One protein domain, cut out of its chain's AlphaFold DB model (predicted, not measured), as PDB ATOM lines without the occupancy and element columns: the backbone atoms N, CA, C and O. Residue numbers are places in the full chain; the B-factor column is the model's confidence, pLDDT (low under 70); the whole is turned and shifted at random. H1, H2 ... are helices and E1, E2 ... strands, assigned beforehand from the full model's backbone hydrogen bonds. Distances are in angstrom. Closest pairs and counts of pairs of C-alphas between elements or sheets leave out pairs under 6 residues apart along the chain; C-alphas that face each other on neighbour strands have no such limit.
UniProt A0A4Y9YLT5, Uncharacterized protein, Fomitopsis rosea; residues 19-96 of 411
ATOM      1  N   LEU A  19     136.981 170.470 195.675       42.44
ATOM      2  CA  LEU A  19     136.735 170.466 197.112       42.44
ATOM      3  C   LEU A  19     135.320 170.999 197.360       42.44
ATOM      4  O   LEU A  19     134.929 172.066 196.897       42.44
ATOM      5  N   ILE A  20     134.504 170.217 198.061       41.38
ATOM      6  CA  ILE A  20     133.157 170.641 198.453       41.38
ATOM      7  C   ILE A  20     133.263 171.164 199.884       41.38
ATOM      8  O   ILE A  20     133.385 170.369 200.817       41.38
ATOM      9  N   SER A  21     133.249 172.489 200.042       41.59
ATOM     10  CA  SER A  21     133.276 173.147 201.350       41.59
ATOM     11  C   SER A  21     131.872 173.149 201.980       41.59
ATOM     12  O   SER A  21     130.906 173.545 201.322       41.59
ATOM     13  N   PRO A  22     131.707 172.681 203.232       38.72
ATOM     14  CA  PRO A  22     130.398 172.582 203.876       38.72
ATOM     15  C   PRO A  22     129.892 173.883 204.525       38.72
ATOM     16  O   PRO A  22     128.764 173.886 205.009       38.72
ATOM     17  N   TYR A  23     130.661 174.978 204.530       39.62
ATOM     18  CA  TYR A  23     130.271 176.216 205.214       39.62
ATOM     19  C   TYR A  23     130.119 177.394 204.242       39.62
ATOM     20  O   TYR A  23     131.091 177.995 203.800       39.62
ATOM     21  N   CYS A  24     128.870 177.753 203.942       41.31
ATOM     22  CA  CYS A  24     128.484 179.046 203.374       41.31
ATOM     23  C   CYS A  24     127.258 179.552 204.145       41.31
ATOM     24  O   CYS A  24     126.290 178.813 204.324       41.31
ATOM     25  N   ALA A  25     127.300 180.809 204.595       40.75
ATOM     26  CA  ALA A  25     126.406 181.392 205.602       40.75
ATOM     27  C   ALA A  25     124.907 181.505 205.228       40.75
ATOM     28  O   ALA A  25     124.143 182.028 206.021       40.75
ATOM     29  N   ASN A  26     124.463 180.982 204.077       45.78
ATOM     30  CA  ASN A  26     123.066 181.052 203.614       45.78
ATOM     31  C   ASN A  26     122.514 179.701 203.097       45.78
ATOM     32  O   ASN A  26     121.604 179.677 202.275       45.78
ATOM     33  N   GLY A  27     123.082 178.557 203.501       43.06
ATOM     34  CA  GLY A  27     122.548 177.228 203.139       43.06
ATOM     35  C   GLY A  27     122.758 176.789 201.677       43.06
ATOM     36  O   GLY A  27     122.407 175.667 201.308       43.06
ATOM     37  N   VAL A  28     123.383 177.623 200.846       47.44
ATOM     38  CA  VAL A  28     123.736 177.305 199.455       47.44
ATOM     39  C   VAL A  28     125.081 176.571 199.412       47.44
ATOM     40  O   VAL A  28     126.097 177.097 199.862       47.44
ATOM     41  N   ARG A  29     125.110 175.355 198.846       49.19
ATOM     42  CA  ARG A  29     126.337 174.546 198.715       49.19
ATOM     43  C   ARG A  29     127.112 174.929 197.451       49.19
ATOM     44  O   ARG A  29     126.781 174.468 196.359       49.19
ATOM     45  N   GLY A  30     128.148 175.748 197.606       50.47
ATOM     46  CA  GLY A  30     129.121 176.028 196.548       50.47
ATOM     47  C   GLY A  30     130.082 174.858 196.309       50.47
ATOM     48  O   GLY A  30     130.274 173.998 197.169       50.47
ATOM     49  N   VAL A  31     130.685 174.821 195.123       54.78
ATOM     50  CA  VAL A  31     131.807 173.931 194.807       54.78
ATOM     51  C   VAL A  31     133.059 174.786 194.632       54.78
ATOM     52  O   VAL A  31     133.047 175.724 193.831       54.78
ATOM     53  N   GLU A  32     134.122 174.465 195.368       51.16
ATOM     54  CA  GLU A  32     135.418 175.136 195.282       51.16
ATOM     55  C   GLU A  32     136.377 174.292 194.442       51.16
ATOM     56  O   GLU A  32     136.542 173.086 194.644       51.16
ATOM     57  N   VAL A  33     137.014 174.926 193.464       54.34
ATOM     58  CA  VAL A  33     138.086 174.306 192.683       54.34
ATOM     59  C   VAL A  33     139.346 175.109 192.953       54.34
ATOM     60  O   VAL A  33     139.461 176.253 192.512       54.34
ATOM     61  N   THR A  34     140.269 174.528 193.712       46.78
ATOM     62  CA  THR A  34     141.566 175.137 194.021       46.78
ATOM     63  C   THR A  34     142.617 174.581 193.067       46.78
ATOM     64  O   THR A  34     142.925 173.389 193.117       46.78
ATOM     65  N   ASP A  35     143.160 175.442 192.212       47.47
ATOM     66  CA  ASP A  35     144.397 175.178 191.472       47.47
ATOM     67  C   ASP A  35     145.587 175.683 192.308       47.47
ATOM     68  O   ASP A  35     145.443 176.683 193.015       47.47
ATOM     69  N   GLN A  36     146.746 175.016 192.257       46.12
ATOM     70  CA  GLN A  36     147.895 175.205 193.172       46.12
ATOM     71  C   GLN A  36     148.616 176.573 193.072       46.12
ATOM     72  O   GLN A  36     149.722 176.736 193.579       46.12
ATOM     73  N   GLY A  37     147.983 177.591 192.489       51.88
ATOM     74  CA  GLY A  37     148.515 178.951 192.436       51.88
ATOM     75  C   GLY A  37     147.513 180.045 192.061       51.88
ATOM     76  O   GLY A  37     147.945 181.111 191.637       51.88
ATOM     77  N   SER A  38     146.192 179.831 192.165       48.16
ATOM     78  CA  SER A  38     145.210 180.832 191.709       48.16
ATOM     79  C   SER A  38     144.033 181.029 192.669       48.16
ATOM     80  O   SER A  38     143.514 180.072 193.236       48.16
ATOM     81  N   THR A  39     143.605 182.290 192.777       47.22
ATOM     82  CA  THR A  39     142.350 182.803 193.360       47.22
ATOM     83  C   THR A  39     141.189 181.801 193.328       47.22
ATOM     84  O   THR A  39     140.857 181.298 192.252       47.22
ATOM     85  N   GLU A  40     140.545 181.561 194.478       59.88
ATOM     86  CA  GLU A  40     139.364 180.693 194.613       59.88
ATOM     87  C   GLU A  40     138.306 181.006 193.543       59.88
ATOM     88  O   GLU A  40     137.735 182.099 193.506       59.88
ATOM     89  N   ARG A  41     138.008 180.030 192.676       61.91
ATOM     90  CA  ARG A  41     136.885 180.119 191.735       61.91
ATOM     91  C   ARG A  41     135.695 179.368 192.311       61.91
ATOM     92  O   ARG A  41     135.775 178.166 192.569       61.91
ATOM     93  N   ARG A  42     134.589 180.086 192.502       72.75
ATOM     94  CA  ARG A  42     133.327 179.534 193.005       72.75
ATOM     95  C   ARG A  42     132.377 179.305 191.841       72.75
ATOM     96  O   ARG A  42     132.149 180.208 191.040       72.75
ATOM     97  N   TYR A  43     131.821 178.103 191.770       76.50
ATOM     98  CA  TYR A  43     130.828 177.738 190.767       76.50
ATOM     99  C   TYR A  43     129.536 177.288 191.439       76.50
ATOM    100  O   TYR A  43     129.559 176.645 192.494       76.50
ATOM    101  N   TRP A  44     128.410 177.589 190.795       79.19
ATOM    102  CA  TRP A  44     127.130 177.000 191.160       79.19
ATOM    103  C   TRP A  44     127.179 175.513 190.841       79.19
ATOM    104  O   TRP A  44     127.435 175.110 189.705       79.19
ATOM    105  N   LYS A  45     126.983 174.693 191.874       83.50
ATOM    106  CA  LYS A  45     127.080 173.238 191.765       83.50
ATOM    107  C   LYS A  45     126.165 172.699 190.668       83.50
ATOM    108  O   LYS A  45     126.599 171.872 189.870       83.50
ATOM    109  N   ASP A  46     124.934 173.193 190.631       87.75
ATOM    110  CA  ASP A  46     123.897 172.693 189.735       87.75
ATOM    111  C   ASP A  46     124.232 173.002 188.271       87.75
ATOM    112  O   ASP A  46     124.208 172.093 187.444       87.75
ATOM    113  N   ASP A  47     124.720 174.213 187.978       84.38
ATOM    114  CA  ASP A  47     125.194 174.599 186.641       84.38
ATOM    115  C   ASP A  47     126.335 173.697 186.144       84.38
ATOM    116  O   ASP A  47     126.395 173.331 184.965       84.38
ATOM    117  N   VAL A  48     127.271 173.335 187.029       87.25
ATOM    118  CA  VAL A  48     128.397 172.452 186.682       87.25
ATOM    119  C   VAL A  48     127.902 171.032 186.424       87.25
ATOM    120  O   VAL A  48     128.321 170.408 185.446       87.25
ATOM    121  N   VAL A  49     127.008 170.520 187.272       89.31
ATOM    122  CA  VAL A  49     126.420 169.182 187.123       89.31
ATOM    123  C   VAL A  49     125.621 169.084 185.822       89.31
ATOM    124  O   VAL A  49     125.820 168.136 185.059       89.31
ATOM    125  N   GLU A  50     124.781 170.073 185.520       91.44
ATOM    126  CA  GLU A  50     123.987 170.122 184.290       91.44
ATOM    127  C   GLU A  50     124.881 170.204 183.043       91.44
ATOM    128  O   GLU A  50     124.696 169.462 182.066       91.44
ATOM    129  N   MET A  51     125.913 171.054 183.087       93.31
ATOM    130  CA  MET A  51     126.879 171.183 181.999       93.31
ATOM    131  C   MET A  51     127.635 169.869 181.764       93.31
ATOM    132  O   MET A  51     127.788 169.445 180.616       93.31
ATOM    133  N   LEU A  52     128.071 169.186 182.828       91.94
ATOM    134  CA  LEU A  52     128.738 167.885 182.730       91.94
ATOM    135  C   LEU A  52     127.811 166.808 182.162       91.94
ATOM    136  O   LEU A  52     128.233 166.045 181.288       91.94
ATOM    137  N   ALA A  53     126.554 166.756 182.607       93.12
ATOM    138  CA  ALA A  53     125.559 165.825 182.082       93.12
ATOM    139  C   ALA A  53     125.354 166.027 180.570       93.12
ATOM    140  O   ALA A  53     125.369 165.060 179.797       93.12
ATOM    141  N   THR A  54     125.261 167.285 180.134       94.06
ATOM    142  CA  THR A  54     125.134 167.649 178.719       94.06
ATOM    143  C   THR A  54     126.380 167.271 177.914       94.06
ATOM    144  O   THR A  54     126.263 166.614 176.877       94.06
ATOM    145  N   CYS A  55     127.582 167.574 178.413       92.69
ATOM    146  CA  CYS A  55     128.839 167.166 177.779       92.69
ATOM    147  C   CYS A  55     128.957 165.640 177.639       92.69
ATOM    148  O   CYS A  55     129.360 165.133 176.590       92.69
ATOM    149  N   ASN A  56     128.577 164.888 178.674       92.94
ATOM    150  CA  ASN A  56     128.617 163.426 178.658       92.94
ATOM    151  C   ASN A  56     127.619 162.827 177.659       92.94
ATOM    152  O   ASN A  56     127.916 161.811 177.028       92.94
ATOM    153  N   ARG A  57     126.450 163.453 177.473       93.69
ATOM    154  CA  ARG A  57     125.485 163.068 176.433       93.69
ATOM    155  C   ARG A  57     126.084 163.222 175.032       93.69
ATOM    156  O   ARG A  57     126.072 162.255 174.276       93.69
ATOM    157  N   TYR A  58     126.690 164.371 174.721       92.75
ATOM    158  CA  TYR A  58     127.340 164.590 173.422       92.75
ATOM    159  C   TYR A  58     128.500 163.620 173.163       92.75
ATOM    160  O   TYR A  58     128.592 163.049 172.079       92.75
ATOM    161  N   LYS A  59     129.353 163.362 174.164       91.50
ATOM    162  CA  LYS A  59     130.452 162.386 174.038       91.50
ATOM    163  C   LYS A  59     129.949 160.971 173.733       91.50
ATOM    164  O   LYS A  59     130.574 160.272 172.939       91.50
ATOM    165  N   ARG A  60     128.833 160.548 174.344       93.00
ATOM    166  CA  ARG A  60     128.199 159.251 174.041       93.00
ATOM    167  C   ARG A  60     127.676 159.198 172.606       93.00
ATOM    168  O   ARG A  60     127.964 158.228 171.914       93.00
ATOM    169  N   ASP A  61     126.988 160.243 172.149       91.56
ATOM    170  CA  ASP A  61     126.476 160.322 170.773       91.56
ATOM    171  C   ASP A  61     127.602 160.246 169.726       91.56
ATOM    172  O   ASP A  61     127.471 159.527 168.736       91.56
ATOM    173  N   ILE A  62     128.723 160.941 169.962       91.31
ATOM    174  CA  ILE A  62     129.893 160.926 169.068       91.31
ATOM    175  C   ILE A  62     130.509 159.521 168.989       91.31
ATOM    176  O   ILE A  62     130.782 159.037 167.893       91.31
ATOM    177  N   ARG A  63     130.688 158.832 170.129       92.62
ATOM    178  CA  ARG A  63     131.210 157.449 170.162       92.62
ATOM    179  C   ARG A  63     130.303 156.459 169.434       92.62
ATOM    180  O   ARG A  63     130.800 155.504 168.854       92.62
ATOM    181  N   ALA A  64     128.995 156.699 169.445       93.06
ATOM    182  CA  ALA A  64     128.012 155.887 168.736       93.06
ATOM    183  C   ALA A  64     127.949 156.178 167.218       93.06
ATOM    184  O   ALA A  64     127.011 155.741 166.557       93.06
ATOM    185  N   GLY A  65     128.889 156.955 166.661       90.06
ATOM    186  CA  GLY A  65     128.950 157.266 165.228       90.06
ATOM    187  C   GLY A  65     127.892 158.264 164.748       90.06
ATOM    188  O   GLY A  65     127.768 158.505 163.547       90.06
ATOM    189  N   ARG A  66     127.125 158.886 165.656       88.81
ATOM    190  CA  ARG A  66     126.152 159.920 165.280       88.81
ATOM    191  C   ARG A  66     126.925 161.189 164.910       88.81
ATOM    192  O   ARG A  66     127.692 161.701 165.725       88.81
ATOM    193  N   ARG A  67     126.711 161.737 163.704       73.81
ATOM    194  CA  ARG A  67     127.293 163.024 163.253       73.81
ATOM    195  C   ARG A  67     126.747 164.196 164.092       73.81
ATOM    196  O   ARG A  67     125.858 164.919 163.663       73.81
ATOM    197  N   ARG A  68     127.265 164.366 165.313       81.12
ATOM    198  CA  ARG A  68     126.910 165.436 166.272       81.12
ATOM    199  C   ARG A  68     128.121 166.192 166.826       81.12
ATOM    200  O   ARG A  68     127.979 166.967 167.766       81.12
ATOM    201  N   VAL A  69     129.304 165.993 166.239       82.06
ATOM    202  CA  VAL A  69     130.538 166.692 166.643       82.06
ATOM    203  C   VAL A  69     130.358 168.212 166.558       82.06
ATOM    204  O   VAL A  69     130.695 168.913 167.506       82.06
ATOM    205  N   LYS A  70     129.724 168.707 165.482       84.12
ATOM    206  CA  LYS A  70     129.430 170.135 165.294       84.12
ATOM    207  C   LYS A  70     128.603 170.712 166.452       84.12
ATOM    208  O   LYS A  70     129.003 171.702 167.048       84.12
ATOM    209  N   ASN A  71     127.532 170.023 166.851       90.00
ATOM    210  CA  ASN A  71     126.653 170.460 167.941       90.00
ATOM    211  C   ASN A  71     127.372 170.492 169.302       90.00
ATOM    212  O   ASN A  71     127.021 171.295 170.163       90.00
ATOM    213  N   TYR A  72     128.354 169.610 169.525       90.50
ATOM    214  CA  TYR A  72     129.139 169.608 170.761       90.50
ATOM    215  C   TYR A  72     130.106 170.796 170.828       90.50
ATOM    216  O   TYR A  72     130.190 171.452 171.867       90.50
ATOM    217  N   GLU A  73     130.795 171.102 169.725       92.00
ATOM    218  CA  GLU A  73     131.670 172.276 169.648       92.00
ATOM    219  C   GLU A  73     130.872 173.584 169.729       92.00
ATOM    220  O   GLU A  73     131.264 174.486 170.465       92.00
ATOM    221  N   GLU A  74     129.708 173.666 169.077       92.50
ATOM    222  CA  GLU A  74     128.781 174.801 169.206       92.50
ATOM    223  C   GLU A  74     128.298 174.978 170.651       92.50
ATOM    224  O   GLU A  74     128.328 176.089 171.179       92.50
ATOM    225  N   PHE A  75     127.920 173.890 171.335       92.12
ATOM    226  CA  PHE A  75     127.541 173.941 172.749       92.12
ATOM    227  C   PHE A  75     128.694 174.441 173.629       92.12
ATOM    228  O   PHE A  75     128.499 175.316 174.474       92.12
ATOM    229  N   LYS A  76     129.910 173.915 173.426       93.25
ATOM    230  CA  LYS A  76     131.104 174.332 174.171       93.25
ATOM    231  C   LYS A  76     131.412 175.809 173.929       93.25
ATOM    232  O   LYS A  76     131.614 176.545 174.895       93.25
ATOM    233  N   ALA A  77     131.406 176.251 172.673       93.88
ATOM    234  CA  ALA A  77     131.602 177.649 172.304       93.88
ATOM    235  C   ALA A  77     130.529 178.550 172.937       93.88
ATOM    236  O   ALA A  77     130.865 179.555 173.564       93.88
ATOM    237  N   GLY A  78     129.257 178.145 172.877       94.62
ATOM    238  CA  GLY A  78     128.141 178.854 173.499       94.62
ATOM    239  C   GLY A  78     128.282 178.977 175.018       94.62
ATOM    240  O   GLY A  78     128.091 180.059 175.568       94.62
ATOM    241  N   ARG A  79     128.697 177.910 175.715       92.81
ATOM    242  CA  ARG A  79     128.954 177.963 177.167       92.81
ATOM    243  C   ARG A  79     130.162 178.826 177.518       92.81
ATOM    244  O   ARG A  79     130.104 179.538 178.515       92.81
ATOM    245  N   ILE A  80     131.224 178.807 176.711       89.88
ATOM    246  CA  ILE A  80     132.375 179.704 176.896       89.88
ATOM    247  C   ILE A  80     131.932 181.165 176.769       89.88
ATOM    248  O   ILE A  80     132.274 181.974 177.630       89.88
ATOM    249  N   LEU A  81     131.148 181.499 175.739       94.56
ATOM    250  CA  LEU A  81     130.599 182.844 175.554       94.56
ATOM    251  C   LEU A  81     129.686 183.249 176.716       94.56
ATOM    252  O   LEU A  81     129.841 184.340 177.256       94.56
ATOM    253  N   TYR A  82     128.803 182.350 177.158       90.12
ATOM    254  CA  TYR A  82     127.928 182.579 178.307       90.12
ATOM    255  C   TYR A  82     128.713 182.887 179.588       90.12
ATOM    256  O   TYR A  82     128.427 183.869 180.270       90.12
ATOM    257  N   VAL A  83     129.722 182.069 179.912       87.31
ATOM    258  CA  VAL A  83     130.560 182.280 181.102       87.31
ATOM    259  C   VAL A  83     131.340 183.588 180.985       87.31
ATOM    260  O   VAL A  83     131.402 184.326 181.961       87.31
ATOM    261  N   ARG A  84     131.878 183.925 179.804       91.06
ATOM    262  CA  ARG A  84     132.541 185.223 179.581       91.06
ATOM    263  C   ARG A  84     131.596 186.395 179.842       91.06
ATOM    264  O   ARG A  84     131.971 187.287 180.593       91.06
ATOM    265  N   ALA A  85     130.380 186.360 179.296       91.81
ATOM    266  CA  ALA A  85     129.385 187.412 179.501       91.81
ATOM    267  C   ALA A  85     128.981 187.549 180.981       91.81
ATOM    268  O   ALA A  85     128.914 188.655 181.508       91.81
ATOM    269  N   ARG A  86     128.776 186.426 181.686       88.81
ATOM    270  CA  ARG A  86     128.489 186.425 183.132       88.81
ATOM    271  C   ARG A  86     129.643 186.987 183.957       88.81
ATOM    272  O   ARG A  86     129.393 187.767 184.868       88.81
ATOM    273  N   THR A  87     130.880 186.606 183.648       88.44
ATOM    274  CA  THR A  87     132.071 187.129 184.330       88.44
ATOM    275  C   THR A  87     132.231 188.624 184.082       88.44
ATOM    276  O   THR A  87     132.498 189.356 185.028       88.44
ATOM    277  N   GLN A  88     132.021 189.084 182.845       94.38
ATOM    278  CA  GLN A  88     132.046 190.507 182.511       94.38
ATOM    279  C   GLN A  88     130.992 191.278 183.314       94.38
ATOM    280  O   GLN A  88     131.332 192.230 184.005       94.38
ATOM    281  N   HIS A  89     129.741 190.816 183.311       92.25
ATOM    282  CA  HIS A  89     128.678 191.456 184.081       92.25
ATOM    283  C   HIS A  89     128.954 191.453 185.593       92.25
ATOM    284  O   HIS A  89     128.697 192.437 186.280       92.25
ATOM    285  N   ALA A  90     129.503 190.360 186.135       87.75
ATOM    286  CA  ALA A  90     129.888 190.294 187.543       87.75
ATOM    287  C   ALA A  90     131.003 191.297 187.888       87.75
ATOM    288  O   ALA A  90     130.993 191.856 188.985       87.75
ATOM    289  N   GLN A  91     131.940 191.532 186.963       93.75
ATOM    290  CA  GLN A  91     132.963 192.564 187.113       93.75
ATOM    291  C   GLN A  91     132.340 193.964 187.077       93.75
ATOM    292  O   GLN A  91     132.574 194.735 187.997       93.75
ATOM    293  N   GLU A  92     131.468 194.255 186.108       95.00
ATOM    294  CA  GLU A  92     130.741 195.534 186.023       95.00
ATOM    295  C   GLU A  92     129.918 195.813 187.293       95.00
ATOM    296  O   GLU A  92     129.933 196.923 187.823       95.00
ATOM    297  N   ALA A  93     129.234 194.798 187.829       94.44
ATOM    298  CA  ALA A  93     128.472 194.913 189.071       94.44
ATOM    299  C   ALA A  93     129.376 195.161 190.290       94.44
ATOM    300  O   ALA A  93     129.010 195.932 191.183       94.44
ATOM    301  N   ARG A  94     130.556 194.529 190.334       93.69
ATOM    302  CA  ARG A  94     131.563 194.777 191.373       93.69
ATOM    303  C   ARG A  94     132.094 196.205 191.284       93.69
ATOM    304  O   ARG A  94     132.080 196.900 192.293       93.69
ATOM    305  N   ASP A  95     132.467 196.652 190.090       96.00
ATOM    306  CA  ASP A  95     132.968 198.007 189.849       96.00
ATOM    307  C   ASP A  95     131.910 199.057 190.219       96.00
ATOM    308  O   ASP A  95     132.219 200.047 190.883       96.00
ATOM    309  N   TRP A  96     130.638 198.818 189.875       96.94
ATOM    310  CA  TRP A  96     129.516 199.666 190.288       96.94
ATOM    311  C   TRP A  96     129.357 199.721 191.812       96.94
ATOM    312  O   TRP A  96     129.180 200.802 192.380       96.94
TER     313      TRP A  96
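This is residues 19 to 96 of the 411 residues of an uncharacterized protein of Fomitopsis rosea (UniProt A0A4Y9YLT5). A long helical hairpin, H1 and H2, opens from its turn like a narrow V, and a small two-stranded hairpin, E1 and E2, sits at the start of H1, away from that turn. Residues 80 to 96 of H2 stick out free. The printed part has 78 residues, with named elements in the order E1, E2, H1, H2, the two strands antiparallel; the class is mostly helix. The whole is loose and elongated, with a radius of gyration of the C-alphas of 16.0 A and spans of 46 by 30 by 27 A.

E1, residues 30 to 33, and E2, residues 41 to 44, form an antiparallel hairpin at 142 degrees. N 31 and O 43 are 3.4 A apart, within hydrogen-bond range, as are N 43 and O 31 at 3.4 A. E2 passes by a tight link, with 0 residues between, to H1, residues 45 to 63. The closest C-alphas of E1 and H1, those of Val 31 and Lys 45, are 5.7 A apart. H1 and H2, residues 69 to 96, form a helical hairpin, opposite ways at a shallow tilt of 18 degrees. They touch through residues 55 to 62 and 69 to 72 alone, the closest C-alphas being those of Tyr 58 and Tyr 72, 6.0 A apart. H2 is apart from E1 and E2. In H1 and H2 every O i to N i+4 pair is within hydrogen-bond range.

E1 begins at C-alpha 30, (129.121, 176.028, 196.548). H1 begins at C-alpha 45, (127.080, 173.238, 191.765), and is 27.1 A long. H2 is 40.6 A long and ends at C-alpha 96, (129.516, 199.666, 190.288). E1 measures 9.9 A and E2 10.3 A.

The two C-alphas farthest apart, those of Gly 65 and Trp 96, are 49.3 A apart. The printed part has no cut and no long link. In this predicted model pLDDT is under 70 in residues 19 to 41.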